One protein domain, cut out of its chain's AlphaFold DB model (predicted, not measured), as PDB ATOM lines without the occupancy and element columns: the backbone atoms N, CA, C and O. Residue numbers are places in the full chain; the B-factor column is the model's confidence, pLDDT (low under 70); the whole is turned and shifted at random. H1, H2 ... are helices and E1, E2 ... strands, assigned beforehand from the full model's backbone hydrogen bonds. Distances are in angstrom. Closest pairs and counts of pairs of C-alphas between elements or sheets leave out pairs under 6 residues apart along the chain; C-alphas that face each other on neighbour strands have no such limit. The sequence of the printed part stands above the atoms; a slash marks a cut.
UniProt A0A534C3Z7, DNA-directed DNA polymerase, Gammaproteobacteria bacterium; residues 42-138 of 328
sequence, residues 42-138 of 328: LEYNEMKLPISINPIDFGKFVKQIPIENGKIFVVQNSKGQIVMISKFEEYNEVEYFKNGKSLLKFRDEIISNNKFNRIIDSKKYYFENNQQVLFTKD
ATOM      1  N   LEU A  42      94.940 125.690 155.450       94.31
ATOM      2  CA  LEU A  42      95.132 124.800 156.585       94.31
ATOM      3  C   LEU A  42      93.904 124.891 157.501       94.31
ATOM      4  O   LEU A  42      93.568 125.975 157.986       94.31
ATOM      5  N   GLU A  43      93.263 123.760 157.784       93.50
ATOM      6  CA  GLU A  43      92.202 123.688 158.791       93.50
ATOM      7  C   GLU A  43      92.795 123.445 160.189       93.50
ATOM      8  O   GLU A  43      93.499 122.462 160.423       93.50
ATOM      9  N   TYR A  44      92.520 124.349 161.134       92.25
ATOM     10  CA  TYR A  44      93.006 124.267 162.514       92.25
ATOM     11  C   TYR A  44      91.937 124.721 163.508       92.25
ATOM     12  O   TYR A  44      91.569 125.890 163.499       92.25
ATOM     13  N   ASN A  45      91.456 123.830 164.385       86.31
ATOM     14  CA  ASN A  45      90.440 124.139 165.406       86.31
ATOM     15  C   ASN A  45      89.265 124.976 164.846       86.31
ATOM     16  O   ASN A  45      88.974 126.057 165.351       86.31
ATOM     17  N   GLU A  46      88.639 124.507 163.757       87.94
ATOM     18  CA  GLU A  46      87.524 125.178 163.047       87.94
ATOM     19  C   GLU A  46      87.890 126.511 162.348       87.94
ATOM     20  O   GLU A  46      87.048 127.166 161.716       87.94
ATOM     21  N   MET A  47      89.159 126.921 162.407       90.19
ATOM     22  CA  MET A  47      89.696 128.042 161.643       90.19
ATOM     23  C   MET A  47      90.256 127.578 160.301       90.19
ATOM     24  O   MET A  47      90.852 126.512 160.179       90.19
ATOM     25  N   LYS A  48      90.081 128.435 159.294       93.38
ATOM     26  CA  LYS A  48      90.645 128.282 157.955       93.38
ATOM     27  C   LYS A  48      91.795 129.266 157.828       93.38
ATOM     28  O   LYS A  48      91.555 130.470 157.741       93.38
ATOM     29  N   LEU A  49      93.019 128.760 157.905       95.38
ATOM     30  CA  LEU A  49      94.237 129.560 157.879       95.38
ATOM     31  C   LEU A  49      94.833 129.534 156.466       95.38
ATOM     32  O   LEU A  49      95.074 128.446 155.948       95.38
ATOM     33  N   PRO A  50      95.125 130.687 155.850       95.56
ATOM     34  CA  PRO A  50      95.843 130.730 154.579       95.56
ATOM     35  C   PRO A  50      97.218 130.064 154.695       95.56
ATOM     36  O   PRO A  50      97.969 130.355 155.632       95.56
ATOM     37  N   ILE A  51      97.578 129.204 153.744       96.12
ATOM     38  CA  ILE A  51      98.950 128.707 153.585       96.12
ATOM     39  C   ILE A  51      99.740 129.760 152.808       96.12
ATOM     40  O   ILE A  51      99.969 129.640 151.608       96.12
ATOM     41  N   SER A  52     100.084 130.842 153.503       95.25
ATOM     42  CA  SER A  52     100.856 131.957 152.965       95.25
ATOM     43  C   SER A  52     101.467 132.795 154.087       95.25
ATOM     44  O   SER A  52     100.960 132.808 155.213       95.25
ATOM     45  N   ILE A  53     102.534 133.516 153.741       95.81
ATOM     46  CA  ILE A  53     103.196 134.544 154.557       95.81
ATOM     47  C   ILE A  53     102.835 135.974 154.116       95.81
ATOM     48  O   ILE A  53     103.314 136.946 154.704       95.81
ATOM     49  N   ASN A  54     102.037 136.130 153.055       95.44
ATOM     50  CA  ASN A  54     101.616 137.435 152.561       95.44
ATOM     51  C   ASN A  54     100.426 137.954 153.390       95.44
ATOM     52  O   ASN A  54      99.384 137.301 153.410       95.44
ATOM     53  N   PRO A  55     100.524 139.135 154.032       95.62
ATOM     54  CA  PRO A  55      99.444 139.671 154.857       95.62
ATOM     55  C   PRO A  55      98.089 139.808 154.156       95.62
ATOM     56  O   PRO A  55      97.054 139.671 154.801       95.62
ATOM     57  N   ILE A  56      98.078 140.067 152.848       95.12
ATOM     58  CA  ILE A  56      96.839 140.273 152.080       95.12
ATOM     59  C   ILE A  56      96.028 138.971 151.969       95.12
ATOM     60  O   ILE A  56      94.800 139.009 151.943       95.12
ATOM     61  N   ASP A  57      96.689 137.815 152.016       94.94
ATOM     62  CA  ASP A  57      96.032 136.507 151.906       94.94
ATOM     63  C   ASP A  57      95.177 136.182 153.144       94.94
ATOM     64  O   ASP A  57      94.316 135.304 153.112       94.94
ATOM     65  N   PHE A  58      95.378 136.919 154.240       95.06
ATOM     66  CA  PHE A  58      94.614 136.801 155.481       95.06
ATOM     67  C   PHE A  58      93.321 137.622 155.488       95.06
ATOM     68  O   PHE A  58      92.462 137.401 156.350       95.06
ATOM     69  N   GLY A  59      93.145 138.550 154.545       94.88
ATOM     70  CA  GLY A  59      91.921 139.330 154.417       94.88
ATOM     71  C   GLY A  59      92.135 140.744 153.889       94.88
ATOM     72  O   GLY A  59      93.169 141.102 153.331       94.88
ATOM     73  N   LYS A  60      91.126 141.589 154.090       96.06
ATOM     74  CA  LYS A  60      91.152 142.979 153.641       96.06
ATOM     75  C   LYS A  60      92.166 143.775 154.462       96.06
ATOM     76  O   LYS A  60      92.028 143.886 155.678       96.06
ATOM     77  N   PHE A  61      93.143 144.375 153.791       96.69
ATOM     78  CA  PHE A  61      94.105 145.276 154.418       96.69
ATOM     79  C   PHE A  61      93.411 146.474 155.086       96.69
ATOM     80  O   PHE A  61      92.543 147.110 154.484       96.69
ATOM     81  N   VAL A  62      93.793 146.769 156.332       96.69
ATOM     82  CA  VAL A  62      93.272 147.903 157.113       96.69
ATOM     83  C   VAL A  62      94.345 148.971 157.279       96.69
ATOM     84  O   VAL A  62      94.114 150.125 156.931       96.69
ATOM     85  N   LYS A  63      95.509 148.603 157.828       97.69
ATOM     86  CA  LYS A  63      96.629 149.531 158.042       97.69
ATOM     87  C   LYS A  63      97.965 148.810 158.179       97.69
ATOM     88  O   LYS A  63      98.012 147.631 158.526       97.69
ATOM     89  N   GLN A  64      99.042 149.563 157.976       97.50
ATOM     90  CA  GLN A  64     100.416 149.147 158.233       97.50
ATOM     91  C   GLN A  64     101.050 150.107 159.241       97.50
ATOM     92  O   GLN A  64     100.877 151.319 159.127       97.50
ATOM     93  N   ILE A  65     101.785 149.568 160.208       97.69
ATOM     94  CA  ILE A  65     102.475 150.337 161.247       97.69
ATOM     95  C   ILE A  65     103.963 149.966 161.195       97.69
ATOM     96  O   ILE A  65     104.275 148.777 161.308       97.69
ATOM     97  N   PRO A  66     104.885 150.923 160.992       96.75
ATOM     98  CA  PRO A  66     106.315 150.651 161.091       96.75
ATOM     99  C   PRO A  66     106.708 150.379 162.550       96.75
ATOM    100  O   PRO A  66     106.195 151.023 163.464       96.75
ATOM    101  N   ILE A  67     107.619 149.431 162.756       95.94
ATOM    102  CA  ILE A  67     108.259 149.140 164.047       95.94
ATOM    103  C   ILE A  67     109.774 149.052 163.834       95.94
ATOM    104  O   ILE A  67     110.219 148.902 162.699       95.94
ATOM    105  N   GLU A  68     110.557 149.133 164.912       91.19
ATOM    106  CA  GLU A  68     112.027 149.246 164.875       91.19
ATOM    107  C   GLU A  68     112.705 148.231 163.936       91.19
ATOM    108  O   GLU A  68     113.563 148.610 163.150       91.19
ATOM    109  N   ASN A  69     112.228 146.978 163.922       93.19
ATOM    110  CA  ASN A  69     112.802 145.881 163.131       93.19
ATOM    111  C   ASN A  69     111.803 145.228 162.162       93.19
ATOM    112  O   ASN A  69     111.914 144.042 161.845       93.19
ATOM    113  N   GLY A  70     110.772 145.955 161.724       95.25
ATOM    114  CA  GLY A  70     109.742 145.342 160.892       95.25
ATOM    115  C   GLY A  70     108.505 146.189 160.642       95.25
ATOM    116  O   GLY A  70     108.509 147.420 160.714       95.25
ATOM    117  N   LYS A  71     107.408 145.506 160.314       97.75
ATOM    118  CA  LYS A  71     106.112 146.134 160.030       97.75
ATOM    119  C   LYS A  71     104.991 145.297 160.624       97.75
ATOM    120  O   LYS A  71     104.978 144.081 160.463       97.75
ATOM    121  N   ILE A  72     104.015 145.951 161.240       97.94
ATOM    122  CA  ILE A  72     102.765 145.314 161.650       97.94
ATOM    123  C   ILE A  72     101.718 145.588 160.580       97.94
ATOM    124  O   ILE A  72     101.418 146.743 160.273       97.94
ATOM    125  N   PHE A  73     101.137 144.525 160.042       98.31
ATOM    126  CA  PHE A  73      99.976 144.587 159.169       98.31
ATOM    127  C   PHE A  73      98.732 144.265 159.982       98.31
ATOM    128  O   PHE A  73      98.690 143.277 160.713       98.31
ATOM    129  N   VAL A  74      97.710 145.101 159.845       97.75
ATOM    130  CA  VAL A  74      96.386 144.845 160.401       97.75
ATOM    131  C   VAL A  74      95.459 144.565 159.235       97.75
ATOM    132  O   VAL A  74      95.294 145.414 158.352       97.75
ATOM    133  N   VAL A  75      94.861 143.381 159.232       97.56
ATOM    134  CA  VAL A  75      93.913 142.953 158.202       97.56
ATOM    135  C   VAL A  75      92.620 142.460 158.844       97.56
ATOM    136  O   VAL A  75      92.609 142.028 159.996       97.56
ATOM    137  N   GLN A  76      91.515 142.547 158.111       96.81
ATOM    138  CA  GLN A  76      90.211 142.056 158.542       96.81
ATOM    139  C   GLN A  76      89.750 140.936 157.614       96.81
ATOM    140  O   GLN A  76      89.601 141.138 156.408       96.81
ATOM    141  N   ASN A  77      89.503 139.753 158.170       93.94
ATOM    142  CA  ASN A  77      89.046 138.617 157.375       93.94
ATOM    143  C   ASN A  77      87.526 138.652 157.122       93.94
ATOM    144  O   ASN A  77      86.790 139.464 157.687       93.94
ATOM    145  N   SER A  78      87.034 137.731 156.290       90.25
ATOM    146  CA  SER A  78      85.613 137.644 155.913       90.25
ATOM    147  C   SER A  78      84.662 137.352 157.081       90.25
ATOM    148  O   SER A  78      83.473 137.648 156.989       90.25
ATOM    149  N   LYS A  79      85.170 136.817 158.198       92.25
ATOM    150  CA  LYS A  79      84.408 136.573 159.435       92.25
ATOM    151  C   LYS A  79      84.398 137.787 160.378       92.25
ATOM    152  O   LYS A  79      83.929 137.669 161.512       92.25
ATOM    153  N   GLY A  80      84.946 138.925 159.944       93.38
ATOM    154  CA  GLY A  80      85.060 140.147 160.741       93.38
ATOM    155  C   GLY A  80      86.130 140.085 161.835       93.38
ATOM    156  O   GLY A  80      86.147 140.955 162.704       93.38
ATOM    157  N   GLN A  81      87.008 139.078 161.822       96.12
ATOM    158  CA  GLN A  81      88.119 138.965 162.771       96.12
ATOM    159  C   GLN A  81      89.259 139.887 162.337       96.12
ATOM    160  O   GLN A  81      89.499 140.056 161.139       96.12
ATOM    161  N   ILE A  82      89.966 140.455 163.311       97.75
ATOM    162  CA  ILE A  82      91.177 141.243 163.067       97.75
ATOM    163  C   ILE A  82      92.364 140.289 163.139       97.75
ATOM    164  O   ILE A  82      92.487 139.543 164.106       97.75
ATOM    165  N   VAL A  83      93.234 140.315 162.137       98.00
ATOM    166  CA  VAL A  83      94.494 139.572 162.137       98.00
ATOM    167  C   VAL A  83      95.631 140.582 162.181       98.00
ATOM    168  O   VAL A  83      95.723 141.466 161.323       98.00
ATOM    169  N   MET A  84      96.468 140.472 163.204       98.31
ATOM    170  CA  MET A  84      97.694 141.249 163.340       98.31
ATOM    171  C   MET A  84      98.867 140.383 162.905       98.31
ATOM    172  O   MET A  84      99.033 139.277 163.412       98.31
ATOM    173  N   ILE A  85      99.652 140.878 161.951       98.44
ATOM    174  CA  ILE A  85     100.802 140.172 161.384       98.44
ATOM    175  C   ILE A  85     102.028 141.053 161.582       98.44
ATOM    176  O   ILE A  85     102.216 142.035 160.862       98.44
ATOM    177  N   SER A  86     102.844 140.713 162.572       98.19
ATOM    178  CA  SER A  86     104.134 141.352 162.826       98.19
ATOM    179  C   SER A  86     105.183 140.676 161.954       98.19
ATOM    180  O   SER A  86     105.557 139.534 162.212       98.19
ATOM    181  N   LYS A  87     105.613 141.362 160.897       97.69
ATOM    182  CA  LYS A  87     106.563 140.854 159.908       97.69
ATOM    183  C   LYS A  87     107.980 141.318 160.223       97.69
ATOM    184  O   LYS A  87     108.229 142.527 160.261       97.69
ATOM    185  N   PHE A  88     108.872 140.348 160.375       96.56
ATOM    186  CA  PHE A  88     110.315 140.509 160.538       96.56
ATOM    187  C   PHE A  88     111.041 139.872 159.343       96.56
ATOM    188  O   PHE A  88     110.402 139.375 158.413       96.56
ATOM    189  N   GLU A  89     112.372 139.913 159.346       95.19
ATOM    190  CA  GLU A  89     113.193 139.358 158.263       95.19
ATOM    191  C   GLU A  89     113.065 137.828 158.163       95.19
ATOM    192  O   GLU A  89     112.755 137.297 157.100       95.19
ATOM    193  N   GLU A  90     113.214 137.126 159.289       97.31
ATOM    194  CA  GLU A  90     113.254 135.656 159.322       97.31
ATOM    195  C   GLU A  90     111.930 135.008 159.748       97.31
ATOM    196  O   GLU A  90     111.775 133.789 159.687       97.31
ATOM    197  N   TYR A  91     110.964 135.786 160.239       97.75
ATOM    198  CA  TYR A  91     109.705 135.232 160.727       97.75
ATOM    199  C   TYR A  91     108.557 136.240 160.735       97.75
ATOM    200  O   TYR A  91     108.758 137.454 160.727       97.75
ATOM    201  N   ASN A  92     107.337 135.717 160.826       97.88
ATOM    202  CA  ASN A  92     106.144 136.484 161.157       97.88
ATOM    203  C   ASN A  92     105.543 135.980 162.468       97.88
ATOM    204  O   ASN A  92     105.471 134.772 162.694       97.88
ATOM    205  N   GLU A  93     105.036 136.888 163.295       98.19
ATOM    206  CA  GLU A  93     104.068 136.537 164.335       98.19
ATOM    207  C   GLU A  93     102.668 136.913 163.871       98.19
ATOM    208  O   GLU A  93     102.438 138.043 163.435       98.19
ATOM    209  N   VAL A  94     101.730 135.973 163.971       98.38
ATOM    210  CA  VAL A  94     100.344 136.168 163.550       98.38
ATOM    211  C   VAL A  94      99.417 135.926 164.725       98.38
ATOM    212  O   VAL A  94      99.481 134.879 165.373       98.38
ATOM    213  N   GLU A  95      98.520 136.874 164.970       98.31
ATOM    214  CA  GLU A  95      97.531 136.781 166.036       98.31
ATOM    215  C   GLU A  95      96.138 137.188 165.548       98.31
ATOM    216  O   GLU A  95      95.948 138.233 164.921       98.31
ATOM    217  N   TYR A  96      95.155 136.334 165.826       97.75
ATOM    218  CA  TYR A  96      93.753 136.541 165.475       97.75
ATOM    219  C   TYR A  96      92.978 137.068 166.673       97.75
ATOM    220  O   TYR A  96      93.006 136.471 167.747       97.75
ATOM    221  N   PHE A  97      92.176 138.104 166.451       97.44
ATOM    222  CA  PHE A  97      91.319 138.717 167.453       97.44
ATOM    223  C   PHE A  97      89.855 138.726 167.021       97.44
ATOM    224  O   PHE A  97      89.515 138.978 165.860       97.44
ATOM    225  N   LYS A  98      88.958 138.531 167.991       95.88
ATOM    226  CA  LYS A  98      87.520 138.794 167.843       95.88
ATOM    227  C   LYS A  98      86.987 139.394 169.135       95.88
ATOM    228  O   LYS A  98      87.199 138.836 170.206       95.88
ATOM    229  N   ASN A  99      86.298 140.531 169.035       95.00
ATOM    230  CA  ASN A  99      85.731 141.251 170.183       95.00
ATOM    231  C   ASN A  99      86.771 141.519 171.293       95.00
ATOM    232  O   ASN A  99      86.503 141.295 172.471       95.00
ATOM    233  N   GLY A 100      87.989 141.914 170.905       93.00
ATOM    234  CA  GLY A 100      89.095 142.196 171.829       93.00
ATOM    235  C   GLY A 100      89.764 140.967 172.461       93.00
ATOM    236  O   GLY A 100      90.725 141.132 173.204       93.00
ATOM    237  N   LYS A 101      89.303 139.743 172.173       96.19
ATOM    238  CA  LYS A 101      89.910 138.502 172.678       96.19
ATOM    239  C   LYS A 101      90.816 137.873 171.625       96.19
ATOM    240  O   LYS A 101      90.396 137.732 170.474       96.19
ATOM    241  N   SER A 102      92.017 137.475 172.038       96.31
ATOM    242  CA  SER A 102      92.913 136.647 171.229       96.31
ATOM    243  C   SER A 102      92.316 135.248 171.064       96.31
ATOM    244  O   SER A 102      91.840 134.650 172.032       96.31
ATOM    245  N   LEU A 103      92.269 134.761 169.826       96.12
ATOM    246  CA  LEU A 103      91.698 133.464 169.455       96.12
ATOM    247  C   LEU A 103      92.774 132.433 169.127       96.12
ATOM    248  O   LEU A 103      92.615 131.254 169.431       96.12
ATOM    249  N   LEU A 104      93.829 132.877 168.450       96.94
ATOM    250  CA  LEU A 104      94.895 132.030 167.946       96.94
ATOM    251  C   LEU A 104      96.145 132.879 167.754       96.94
ATOM    252  O   LEU A 104      96.074 133.926 167.108       96.94
ATOM    253  N   LYS A 105      97.277 132.378 168.242       97.94
ATOM    254  CA  LYS A 105      98.603 132.922 167.961       97.94
ATOM    255  C   LYS A 105      99.466 131.838 167.324       97.94
ATOM    256  O   LYS A 105      99.442 130.690 167.765       97.94
ATOM    257  N   PHE A 106     100.221 132.197 166.296       98.19
ATOM    258  CA  PHE A 106     101.228 131.321 165.708       98.19
ATOM    259  C   PHE A 106     102.402 132.114 165.146       98.19
ATOM    260  O   PHE A 106     102.333 133.334 164.982       98.19
ATOM    261  N   ARG A 107     103.486 131.397 164.856       98.44
ATOM    262  CA  ARG A 107     104.697 131.949 164.250       98.44
ATOM    263  C   ARG A 107     104.968 131.263 162.920       98.44
ATOM    264  O   ARG A 107     104.952 130.037 162.870       98.44
ATOM    265  N   ASP A 108     105.245 132.041 161.884       98.31
ATOM    266  CA  ASP A 108     105.751 131.537 160.609       98.31
ATOM    267  C   ASP A 108     107.262 131.789 160.545       98.31
ATOM    268  O   ASP A 108     107.679 132.939 160.505       98.31
ATOM    269  N   GLU A 109     108.083 130.742 160.557       98.19
ATOM    270  CA  GLU A 109     109.533 130.808 160.321       98.19
ATOM    271  C   GLU A 109     109.798 130.751 158.813       98.19
ATOM    272  O   GLU A 109     109.467 129.757 158.161       98.19
ATOM    273  N   ILE A 110     110.382 131.805 158.250       97.75
ATOM    274  CA  ILE A 110     110.631 131.942 156.814       97.75
ATOM    275  C   ILE A 110     111.967 131.270 156.490       97.75
ATOM    276  O   ILE A 110     113.002 131.633 157.038       97.75
ATOM    277  N   ILE A 111     111.947 130.289 155.588       96.88
ATOM    278  CA  ILE A 111     113.159 129.606 155.106       96.88
ATOM    279  C   ILE A 111     113.580 130.194 153.756       96.88
ATOM    280  O   ILE A 111     114.761 130.406 153.493       96.88
ATOM    281  N   SER A 112     112.611 130.437 152.875       95.44
ATOM    282  CA  SER A 112     112.798 131.103 151.588       95.44
ATOM    283  C   SER A 112     111.465 131.672 151.098       95.44
ATOM    284  O   SER A 112     110.425 131.452 151.718       95.44
ATOM    285  N   ASN A 113     111.458 132.359 149.953       90.62
ATOM    286  CA  ASN A 113     110.236 132.955 149.391       90.62
ATOM    287  C   ASN A 113     109.072 131.963 149.231       90.62
ATOM    288  O   ASN A 113     107.917 132.359 149.354       90.62
ATOM    289  N   ASN A 114     109.374 130.681 148.998       93.12
ATOM    290  CA  ASN A 114     108.368 129.641 148.781       93.12
ATOM    291  C   ASN A 114     108.347 128.579 149.888       93.12
ATOM    292  O   ASN A 114     107.609 127.602 149.753       93.12
ATOM    293  N   LYS A 115     109.161 128.722 150.945       97.25
ATOM    294  CA  LYS A 115     109.262 127.741 152.033       97.25
ATOM    295  C   LYS A 115     109.179 128.420 153.390       97.25
ATOM    296  O   LYS A 115     109.956 129.326 153.687       97.25
ATOM    297  N   PHE A 116     108.285 127.935 154.236       98.19
ATOM    298  CA  PHE A 116     108.176 128.405 155.613       98.19
ATOM    299  C   PHE A 116     107.596 127.317 156.513       98.19
ATOM    300  O   PHE A 116     106.921 126.395 156.046       98.19
ATOM    301  N   ASN A 117     107.840 127.447 157.815       97.94
ATOM    302  CA  ASN A 117     107.239 126.586 158.824       97.94
ATOM    303  C   ASN A 117     106.256 127.385 159.664       97.94
ATOM    304  O   ASN A 117     106.637 128.403 160.228       97.94
ATOM    305  N   ARG A 118     105.036 126.888 159.843       98.19
ATOM    306  CA  ARG A 118     104.093 127.450 160.813       98.19
ATOM    307  C   ARG A 118     104.136 126.660 162.106       98.19
ATOM    308  O   ARG A 118     103.930 125.446 162.096       98.19
ATOM    309  N   ILE A 119     104.349 127.344 163.218       97.75
ATOM    310  CA  ILE A 119     104.356 126.772 164.562       97.75
ATOM    311  C   ILE A 119     103.103 127.246 165.290       97.75
ATOM    312  O   ILE A 119     102.950 128.440 165.559       97.75
ATOM    313  N   ILE A 120     102.217 126.300 165.602       96.69
ATOM    314  CA  ILE A 120     100.985 126.524 166.365       96.69
ATOM    315  C   ILE A 120     101.013 125.585 167.568       96.69
ATOM    316  O   ILE A 120     100.964 124.364 167.401       96.69
ATOM    317  N   ASP A 121     101.092 126.132 168.778       92.56
ATOM    318  CA  ASP A 121     101.258 125.359 170.014       92.56
ATOM    319  C   ASP A 121     102.469 124.396 169.931       92.56
ATOM    320  O   ASP A 121     103.603 124.830 169.749       92.56
ATOM    321  N   SER A 122     102.244 123.081 170.041       91.19
ATOM    322  CA  SER A 122     103.267 122.025 169.940       91.19
ATOM    323  C   SER A 122     103.326 121.359 168.556       91.19
ATOM    324  O   SER A 122     103.780 120.216 168.431       91.19
ATOM    325  N   LYS A 123     102.746 122.001 167.539       95.06
ATOM    326  CA  LYS A 123     102.629 121.476 166.176       95.06
ATOM    327  C   LYS A 123     103.429 122.350 165.222       95.06
ATOM    328  O   LYS A 123     103.315 123.576 165.267       95.06
ATOM    329  N   LYS A 124     104.179 121.717 164.323       97.75
ATOM    330  CA  LYS A 124     104.952 122.386 163.278       97.75
ATOM    331  C   LYS A 124     104.503 121.875 161.910       97.75
ATOM    332  O   LYS A 124     104.533 120.677 161.634       97.75
ATOM    333  N   TYR A 125     104.042 122.797 161.077       97.81
ATOM    334  CA  TYR A 125     103.595 122.547 159.710       97.81
ATOM    335  C   TYR A 125     104.646 123.094 158.759       97.81
ATOM    336  O   TYR A 125     105.077 124.233 158.921       97.81
ATOM    337  N   TYR A 126     105.042 122.302 157.776       97.88
ATOM    338  CA  TYR A 126     106.048 122.674 156.792       97.88
ATOM    339  C   TYR A 126     105.352 122.903 155.463       97.88
ATOM    340  O   TYR A 126     104.611 122.029 154.990       97.88
ATOM    341  N   PHE A 127     105.606 124.061 154.868       97.56
ATOM    342  CA  PHE A 127     104.998 124.454 153.611       97.56
ATOM    343  C   PHE A 127     106.051 124.707 152.545       97.56
ATOM    344  O   PHE A 127     107.063 125.360 152.799       97.56
ATOM    345  N   GLU A 128     105.774 124.216 151.342       95.75
ATOM    346  CA  GLU A 128     106.560 124.468 150.142       95.75
ATOM    347  C   GLU A 128     105.610 124.757 148.978       95.75
ATOM    348  O   GLU A 128     104.651 124.018 148.760       95.75
ATOM    349  N   ASN A 129     105.843 125.856 148.255       93.50
ATOM    350  CA  ASN A 129     105.008 126.294 147.128       93.50
ATOM    351  C   ASN A 129     103.506 126.346 147.486       93.50
ATOM    352  O   ASN A 129     102.650 125.861 146.747       93.50
ATOM    353  N   ASN A 130     103.193 126.922 148.652       91.62
ATOM    354  CA  ASN A 130     101.840 127.030 149.212       91.62
ATOM    355  C   ASN A 130     101.140 125.686 149.482       91.62
ATOM    356  O   ASN A 130      99.921 125.659 149.637       91.62
ATOM    357  N   GLN A 131     101.860 124.566 149.557       92.56
ATOM    358  CA  GLN A 131     101.309 123.254 149.912       92.56
ATOM    359  C   GLN A 131     101.942 122.725 151.196       92.56
ATOM    360  O   GLN A 131     103.125 122.942 151.452       92.56
ATOM    361  N   GLN A 132     101.155 122.024 152.015       95.00
ATOM    362  CA  GLN A 132     101.676 121.337 153.195       95.00
ATOM    363  C   GLN A 132     102.437 120.084 152.767       95.00
ATOM    364  O   GLN A 132     101.841 119.177 152.191       95.00
ATOM    365  N   VAL A 133     103.725 120.014 153.096       96.31
ATOM    366  CA  VAL A 133     104.588 118.870 152.752       96.31
ATOM    367  C   VAL A 133     104.910 117.981 153.950       96.31
ATOM    368  O   VAL A 133     105.145 116.789 153.785       96.31
ATOM    369  N   LEU A 134     104.896 118.533 155.167       93.94
ATOM    370  CA  LEU A 134     105.169 117.783 156.393       93.94
ATOM    371  C   LEU A 134     104.397 118.377 157.577       93.94
ATOM    372  O   LEU A 134     104.161 119.583 157.657       93.94
ATOM    373  N   PHE A 135     104.022 117.512 158.513       94.62
ATOM    374  CA  PHE A 135     103.442 117.871 159.800       94.62
ATOM    375  C   PHE A 135     104.167 117.099 160.899       94.62
ATOM    376  O   PHE A 135     104.256 115.872 160.840       94.62
ATOM    377  N   THR A 136     104.657 117.810 161.909       94.12
ATOM    378  CA  THR A 136     105.235 117.213 163.114       94.12
ATOM    379  C   THR A 136     104.510 117.724 164.354       94.12
ATOM    380  O   THR A 136     104.004 118.850 164.406       94.12
ATOM    381  N   LYS A 137     104.414 116.863 165.367       93.62
ATOM    382  CA  LYS A 137     103.802 117.186 166.654       93.62
ATOM    383  C   LYS A 137     104.595 116.522 167.760       93.62
ATOM    384  O   LYS A 137     104.735 115.299 167.764       93.62
ATOM    385  N   ASP A 138     104.996 117.315 168.739       87.50
ATOM    386  CA  ASP A 138     105.618 116.779 169.941       87.50
ATOM    387  C   ASP A 138     104.544 116.160 170.837       87.50
ATOM    388  O   ASP A 138     103.600 116.821 171.285       87.50
TER     389      ASP A 138
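What this domain is: This is residues 42 to 138 of the 328 residues of the protein "DNA-directed DNA polymerase" of Gammaproteobacteria bacterium (UniProt A0A534C3Z7). One wide, twisted sheet of eight strands, E3 to E10, goes back and forth strand by strand and makes a wall. Over one face of it lies the opening stretch of the printed part, with the one short helix H1 close over the E4 end and the small hairpin E1 and E2 farther off, apart from the sheet's strands; the other face is bare. The printed part has 97 residues, with ten named strands and one named helix in the order E1 E2 H1 E3 E4 E5 E6 E7 E8 E9 E10, and the class is mostly strand. The large sheet has the order E3 - E4 - E5 - E6 - E7 - E8 - E9 - E10, all antiparallel. The whole is compact, with a radius of gyration of the C-alphas of 13.0 A and spans of 32 by 31 by 22 A.

How they stand to each other: Begin at the longest strand, E7, residues 101 to 112, an inner strand of the large sheet. On one side of it runs E6, residues 91 to 98, antiparallel at 160 degrees, where you will find N 94 and O 106 within hydrogen-bond range at 2.9 A. Beyond E6 comes E5, residues 82 to 87, with N 84 and O 95 at 2.9 A. Next is E4, residues 70 to 76, with N 73 and O 85 at 2.8 A, and then the edge strand E3, residues 60 to 67, with N 65 and O 72 at 2.8 A. On the other side of E7 runs E8, residues 115 to 120, at 152 degrees, with N 109 and O 117 at 2.8 A. E9, residues 123 to 128, follows with N 118 and O 125 at 2.8 A, and the other edge strand, E10, residues 131 to 137, with N 126 and O 134 at 2.9 A. These eight strands form a meander, each the antiparallel neighbour of the one before. Now look at H1, residues 55 to 58, which is on this sheet at a height of 7.7 A. It lies only just over E4, with 3 of its 4 C-alphas falling there; its closest C-alphas to E4 are those of Pro 55 and Phe 73, 6.6 A apart. H1 is too short for any O i to N i+4 pair, and its one O i to N i+3 pair is within range. The hairpin of E1, residues 42 to 44, and E2, residues 47 to 50, is antiparallel at 152 degrees, with N 42 and O 49 at 2.8 A. E1 and E10 are only just apart, their closest C-alphas 8.1 A from each other. The closest C-alphas of E2 and H1 are those of Pro 50 and Phe 58, at 6.3 A.

Where its parts are: Find C-alpha 101 at (89.910, 138.502, 172.678); from there E7 runs 32.0 A to C-alpha 112 at (112.798, 131.103, 151.588). E6 measures 23.6 A, E3 20.9 A, E4 19.9 A and E10 18.0 A from first to last C-alpha; E9, E8 and E5 measure 16.8, 16.6 and 15.7 A. The short elements are E2 at 9.7 A, E1 at 6.3 A and H1 at 5.7 A. E1 begins at C-alpha 42, (95.132, 124.800, 156.585), and E10 ends at C-alpha 137, (103.802, 117.186, 166.654).

The domain as a whole: From edge to edge of the large sheet the strands' lines turn by 117 degrees, and its C-alphas lie up to 11.1 A off their best plane. The two C-alphas farthest apart are those of Lys 63 and Asp 138, at 36.0 A. Each link between successive elements is tight, and the printed part has no cut. The mean pLDDT of the printed part is 95.6, and no printed residue is under 70.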